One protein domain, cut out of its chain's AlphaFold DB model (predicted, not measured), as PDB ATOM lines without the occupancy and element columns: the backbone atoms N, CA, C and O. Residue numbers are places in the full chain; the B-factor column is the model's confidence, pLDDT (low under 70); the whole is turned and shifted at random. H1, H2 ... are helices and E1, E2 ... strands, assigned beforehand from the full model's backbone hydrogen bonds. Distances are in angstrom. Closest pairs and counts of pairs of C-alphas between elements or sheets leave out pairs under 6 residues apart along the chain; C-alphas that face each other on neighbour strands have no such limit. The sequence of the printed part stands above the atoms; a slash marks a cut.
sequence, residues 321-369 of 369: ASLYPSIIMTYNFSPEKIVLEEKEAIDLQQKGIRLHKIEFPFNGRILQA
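Overview. This is residues 321 to 369 of the 369 residues of the protein "DNA-directed DNA polymerase" of Diversispora epigaea (UniProt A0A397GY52). Picture a flat, loose, three-cornered layout: the small hairpin E1-E2 at one corner, H1 and H2 at the two others, and unnamed stretches in the middle. The hairpin's tip, residues 361 to 366, sticks out. The printed part has 49 residues, in the order H1, H2, E1, E2; the class is mixed, helices and strands, and the two-strand sheet is antiparallel. The radius of gyration of the C-alphas is 12.8 A, and the spans are 36 by 31 by 15 A.

Arrangement. Look first at E1, residues 359 to 362, and E2, residues 365 to 368, an antiparallel hairpin at 147 degrees. There N 362 and O 365 are 2.8 A apart, within hydrogen-bond range. H2, residues 342 to 350, is apart from E2. H1, residues 323 to 330, is apart from H2, E1 and E2. In both helices every O i to N i+4 pair is within hydrogen-bond range.

Along the chain. Find C-alpha 323 at (42.439, 44.890, 51.732); from there H1 runs 10.4 A. H2 runs 12.4 A from C-alpha 342 at (18.863, 42.046, 34.872). E1 and E2 each run 9.7 A; E2 ends at (24.500, 36.564, 40.963).

Size, cuts and confidence. The C-alphas of Ala 321 and Lys 343, the two farthest apart, are 37.1 A apart. The link H1 to H2 is long, and the printed part has no cut. No printed residue is under 70 in pLDDT.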
ATOM      1  N   ALA A 321      47.606  46.660  53.150       95.38
ATOM      2  CA  ALA A 321      46.970  47.393  54.239       95.38
ATOM      3  C   ALA A 321      45.460  47.545  53.968       95.38
ATOM      4  O   ALA A 321      45.060  48.161  52.983       95.38
ATOM      5  N   SER A 322      44.617  47.006  54.855       95.31
ATOM      6  CA  SER A 322      43.151  47.140  54.791       95.31
ATOM      7  C   SER A 322      42.534  46.667  53.464       95.31
ATOM      8  O   SER A 322      41.744  47.388  52.852       95.31
ATOM      9  N   LEU A 323      42.874  45.450  53.020       95.69
ATOM     10  CA  LEU A 323      42.439  44.890  51.732       95.69
ATOM     11  C   LEU A 323      40.920  44.993  51.491       95.69
ATOM     12  O   LEU A 323      40.500  45.612  50.516       95.69
ATOM     13  N   TYR A 324      40.087  44.418  52.368       95.31
ATOM     14  CA  TYR A 324      38.633  44.394  52.148       95.31
ATOM     15  C   TYR A 324      37.979  45.780  52.186       95.31
ATOM     16  O   TYR A 324      37.258  46.086  51.238       95.31
ATOM     17  N   PRO A 325      38.246  46.655  53.179       96.12
ATOM     18  CA  PRO A 325      37.752  48.032  53.123       96.12
ATOM     19  C   PRO A 325      38.174  48.763  51.843       96.12
ATOM     20  O   PRO A 325      37.360  49.447  51.230       96.12
ATOM     21  N   SER A 326      39.419  48.577  51.392       97.00
ATOM     22  CA  SER A 326      39.921  49.213  50.167       97.00
ATOM     23  C   SER A 326      39.193  48.723  48.917       97.00
ATOM     24  O   SER A 326      38.864  49.532  48.054       97.00
ATOM     25  N   ILE A 327      38.893  47.423  48.826       95.12
ATOM     26  CA  ILE A 327      38.085  46.850  47.739       95.12
ATOM     27  C   ILE A 327      36.670  47.433  47.764       95.12
ATOM     28  O   ILE A 327      36.201  47.898  46.727       95.12
ATOM     29  N   ILE A 328      36.021  47.460  48.933       95.25
ATOM     30  CA  ILE A 328      34.668  48.011  49.099       95.25
ATOM     31  C   ILE A 328      34.609  49.452  48.576       95.25
ATOM     32  O   ILE A 328      33.734  49.775  47.779       95.25
ATOM     33  N   MET A 329      35.577  50.294  48.949       95.19
ATOM     34  CA  MET A 329      35.650  51.681  48.475       95.19
ATOM     35  C   MET A 329      35.973  51.780  46.977       95.19
ATOM     36  O   MET A 329      35.325  52.535  46.259       95.19
ATOM     37  N   THR A 330      36.954  51.011  46.490       94.62
ATOM     38  CA  THR A 330      37.424  51.075  45.091       94.62
ATOM     39  C   THR A 330      36.329  50.685  44.102       94.62
ATOM     40  O   THR A 330      36.208  51.298  43.043       94.62
ATOM     41  N   TYR A 331      35.533  49.673  44.447       92.31
ATOM     42  CA  TYR A 331      34.446  49.164  43.608       92.31
ATOM     43  C   TYR A 331      33.070  49.707  44.005       92.31
ATOM     44  O   TYR A 331      32.065  49.273  43.448       92.31
ATOM     45  N   ASN A 332      33.026  50.674  44.931       92.25
ATOM     46  CA  ASN A 332      31.805  51.330  45.397       92.25
ATOM     47  C   ASN A 332      30.724  50.332  45.856       92.25
ATOM     48  O   ASN A 332      29.548  50.446  45.506       92.25
ATOM     49  N   PHE A 333      31.138  49.319  46.617       92.25
ATOM     50  CA  PHE A 333      30.228  48.325  47.168       92.25
ATOM     51  C   PHE A 333      29.464  48.906  48.349       92.25
ATOM     52  O   PHE A 333      30.044  49.233  49.382       92.25
ATOM     53  N   SER A 334      28.148  48.991  48.199       89.81
ATOM     54  CA  SER A 334      27.248  49.413  49.263       89.81
ATOM     55  C   SER A 334      25.846  48.843  49.021       89.81
ATOM     56  O   SER A 334      25.487  48.634  47.858       89.81
ATOM     57  N   PRO A 335      25.047  48.562  50.070       88.06
ATOM     58  CA  PRO A 335      23.720  47.965  49.910       88.06
ATOM     59  C   PRO A 335      22.783  48.743  48.980       88.06
ATOM     60  O   PRO A 335      22.007  48.135  48.259       88.06
ATOM     61  N   GLU A 336      22.872  50.071  48.934       89.44
ATOM     62  CA  GLU A 336      22.061  50.929  48.059       89.44
ATOM     63  C   GLU A 336      22.569  51.014  46.610       89.44
ATOM     64  O   GLU A 336      21.984  51.719  45.788       89.44
ATOM     65  N   LYS A 337      23.684  50.344  46.295       91.06
ATOM     66  CA  LYS A 337      24.276  50.281  44.949       91.06
ATOM     67  C   LYS A 337      24.103  48.916  44.289       91.06
ATOM     68  O   LYS A 337      24.594  48.726  43.178       91.06
ATOM     69  N   ILE A 338      23.445  47.971  44.961       92.12
ATOM     70  CA  ILE A 338      23.178  46.649  44.402       92.12
ATOM     71  C   ILE A 338      22.057  46.731  43.362       92.12
ATOM     72  O   ILE A 338      21.035  47.372  43.593       92.12
ATOM     73  N   VAL A 339      22.252  46.066  42.226       93.12
ATOM     74  CA  VAL A 339      21.245  45.918  41.172       93.12
ATOM     75  C   VAL A 339      20.906  44.438  41.113       93.12
ATOM     76  O   VAL A 339      21.784  43.623  40.880       93.12
ATOM     77  N   LEU A 340      19.657  44.074  41.394       91.12
ATOM     78  CA  LEU A 340      19.244  42.664  41.434       91.12
ATOM     79  C   LEU A 340      18.483  42.240  40.173       91.12
ATOM     80  O   LEU A 340      18.391  41.049  39.879       91.12
ATOM     81  N   GLU A 341      17.938  43.200  39.422       92.81
ATOM     82  CA  GLU A 341      17.175  42.937  38.206       92.81
ATOM     83  C   GLU A 341      18.047  43.086  36.954       92.81
ATOM     84  O   GLU A 341      18.621  44.141  36.686       92.81
ATOM     85  N   GLU A 342      18.085  42.044  36.120       90.56
ATOM     86  CA  GLU A 342      18.863  42.046  34.872       90.56
ATOM     87  C   GLU A 342      18.432  43.168  33.915       90.56
ATOM     88  O   GLU A 342      19.264  43.793  33.259       90.56
ATOM     89  N   LYS A 343      17.132  43.478  33.878       94.00
ATOM     90  CA  LYS A 343      16.599  44.579  33.070       94.00
ATOM     91  C   LYS A 343      17.173  45.930  33.504       94.00
ATOM     92  O   LYS A 343      17.598  46.709  32.655       94.00
ATOM     93  N   GLU A 344      17.219  46.188  34.810       94.69
ATOM     94  CA  GLU A 344      17.812  47.410  35.357       94.69
ATOM     95  C   GLU A 344      19.310  47.480  35.030       94.69
ATOM     96  O   GLU A 344      19.804  48.526  34.606       94.69
ATOM     97  N   ALA A 345      20.023  46.355  35.135       93.19
ATOM     98  CA  ALA A 345      21.435  46.284  34.779       93.19
ATOM     99  C   ALA A 345      21.686  46.635  33.298       93.19
ATOM    100  O   ALA A 345      22.586  47.425  33.000       93.19
ATOM    101  N   ILE A 346      20.871  46.110  32.375       94.44
ATOM    102  CA  ILE A 346      20.950  46.427  30.938       94.44
ATOM    103  C   ILE A 346      20.696  47.920  30.699       94.44
ATOM    104  O   ILE A 346      21.474  48.572  29.997       94.44
ATOM    105  N   ASP A 347      19.651  48.481  31.309       96.50
ATOM    106  CA  ASP A 347      19.301  49.897  31.162       96.50
ATOM    107  C   ASP A 347      20.429  50.817  31.670       96.50
ATOM    108  O   ASP A 347      20.734  51.843  31.055       96.50
ATOM    109  N   LEU A 348      21.086  50.461  32.780       95.19
ATOM    110  CA  LEU A 348      22.228  51.202  33.328       95.19
ATOM    111  C   LEU A 348      23.470  51.097  32.430       95.19
ATOM    112  O   LEU A 348      24.149  52.102  32.200       95.19
ATOM    113  N   GLN A 349      23.747  49.918  31.870       94.38
ATOM    114  CA  GLN A 349      24.853  49.726  30.927       94.38
ATOM    115  C   GLN A 349      24.654  50.522  29.634       94.38
ATOM    116  O   GLN A 349      25.598  51.145  29.148       94.38
ATOM    117  N   GLN A 350      23.427  50.575  29.104       95.94
ATOM    118  CA  GLN A 350      23.093  51.406  27.940       95.94
ATOM    119  C   GLN A 350      23.289  52.903  28.218       95.94
ATOM    120  O   GLN A 350      23.659  53.656  27.318       95.94
ATOM    121  N   LYS A 351      23.114  53.334  29.475       96.69
ATOM    122  CA  LYS A 351      23.429  54.696  29.944       96.69
ATOM    123  C   LYS A 351      24.929  54.932  30.178       96.69
ATOM    124  O   LYS A 351      25.308  56.012  30.624       96.69
ATOM    125  N   GLY A 352      25.785  53.950  29.891       95.62
ATOM    126  CA  GLY A 352      27.237  54.042  30.050       95.62
ATOM    127  C   GLY A 352      27.731  53.868  31.489       95.62
ATOM    128  O   GLY A 352      28.891  54.166  31.771       95.62
ATOM    129  N   ILE A 353      26.881  53.398  32.411       94.69
ATOM    130  CA  ILE A 353      27.280  53.138  33.797       94.69
ATOM    131  C   ILE A 353      28.032  51.810  33.860       94.69
ATOM    132  O   ILE A 353      27.565  50.772  33.387       94.69
ATOM    133  N   ARG A 354      29.217  51.838  34.473       92.19
ATOM    134  CA  ARG A 354      30.027  50.641  34.690       92.19
ATOM    135  C   ARG A 354      29.443  49.821  35.839       92.19
ATOM    136  O   ARG A 354      29.419  50.289  36.972       92.19
ATOM    137  N   LEU A 355      29.044  48.588  35.540       92.69
ATOM    138  CA  LEU A 355      28.602  47.608  36.532       92.69
ATOM    139  C   LEU A 355      29.685  46.555  36.780       92.69
ATOM    140  O   LEU A 355      30.480  46.233  35.892       92.69
ATOM    141  N   HIS A 356      29.695  46.012  37.993       92.56
ATOM    142  CA  HIS A 356      30.592  44.942  38.412       92.56
ATOM    143  C   HIS A 356      29.755  43.712  38.754       92.56
ATOM    144  O   HIS A 356      29.113  43.695  39.796       92.56
ATOM    145  N   LYS A 357      29.770  42.699  37.878       91.50
ATOM    146  CA  LYS A 357      29.052  41.442  38.115       91.50
ATOM    147  C   LYS A 357      29.649  40.720  39.323       91.50
ATOM    148  O   LYS A 357      30.862  40.497  39.367       91.50
ATOM    149  N   ILE A 358      28.798  40.321  40.258       90.00
ATOM    150  CA  ILE A 358      29.142  39.480  41.402       90.00
ATOM    151  C   ILE A 358      28.546  38.098  41.149       90.00
ATOM    152  O   ILE A 358      27.366  37.978  40.844       90.00
ATOM    153  N   GLU A 359      29.357  37.045  41.259       91.94
ATOM    154  CA  GLU A 359      28.917  35.667  41.026       91.94
ATOM    155  C   GLU A 359      29.663  34.704  41.954       91.94
ATOM    156  O   GLU A 359      30.896  34.712  41.997       91.94
ATOM    157  N   PHE A 360      28.937  33.881  42.716       92.00
ATOM    158  CA  PHE A 360      29.555  32.884  43.595       92.00
ATOM    159  C   PHE A 360      28.627  31.700  43.916       92.00
ATOM    160  O   PHE A 360      27.406  31.859  43.972       92.00
ATOM    161  N   PRO A 361      29.185  30.500  44.171       93.50
ATOM    162  CA  PRO A 361      28.408  29.359  44.637       93.50
ATOM    163  C   PRO A 361      27.953  29.532  46.091       93.50
ATOM    164  O   PRO A 361      28.740  29.879  46.968       93.50
ATOM    165  N   PHE A 362      26.694  29.210  46.365       93.25
ATOM    166  CA  PHE A 362      26.105  29.163  47.698       93.25
ATOM    167  C   PHE A 362      25.037  28.067  47.731       93.25
ATOM    168  O   PHE A 362      24.174  28.028  46.861       93.25
ATOM    169  N   ASN A 363      25.113  27.143  48.693       92.69
ATOM    170  CA  ASN A 363      24.140  26.052  48.869       92.69
ATOM    171  C   ASN A 363      23.776  25.278  47.583       92.69
ATOM    172  O   ASN A 363      22.622  24.940  47.337       92.69
ATOM    173  N   GLY A 364      24.775  24.985  46.743       89.31
ATOM    174  CA  GLY A 364      24.592  24.195  45.519       89.31
ATOM    175  C   GLY A 364      24.029  24.966  44.320       89.31
ATOM    176  O   GLY A 364      23.854  24.373  43.260       89.31
ATOM    177  N   ARG A 365      23.796  26.278  44.451       93.19
ATOM    178  CA  ARG A 365      23.422  27.182  43.352       93.19
ATOM    179  C   ARG A 365      24.451  28.290  43.171       93.19
ATOM    180  O   ARG A 365      25.240  28.559  44.072       93.19
ATOM    181  N   ILE A 366      24.439  28.937  42.012       92.75
ATOM    182  CA  ILE A 366      25.204  30.162  41.779       92.75
ATOM    183  C   ILE A 366      24.299  31.353  42.087       92.75
ATOM    184  O   ILE A 366      23.212  31.465  41.521       92.75
ATOM    185  N   LEU A 367      24.732  32.216  43.002       90.44
ATOM    186  CA  LEU A 367      24.118  33.520  43.227       90.44
ATOM    187  C   LEU A 367      24.806  34.553  42.343       90.44
ATOM    188  O   LEU A 367      26.025  34.497  42.164       90.44
ATOM    189  N   GLN A 368      24.018  35.485  41.814       88.31
ATOM    190  CA  GLN A 368      24.500  36.564  40.963       88.31
ATOM    191  C   GLN A 368      23.794  37.884  41.286       88.31
ATOM    192  O   GLN A 368      22.609  37.870  41.623       88.31
ATOM    193  N   ALA A 369      24.538  38.986  41.193       82.44
ATOM    194  CA  ALA A 369      24.070  40.366  41.317       82.44
ATOM    195  C   ALA A 369      24.891  41.284  40.399       82.44
ATOM    196  O   ALA A 369      26.074  40.949  40.127       82.44
TER     197      ALA A 369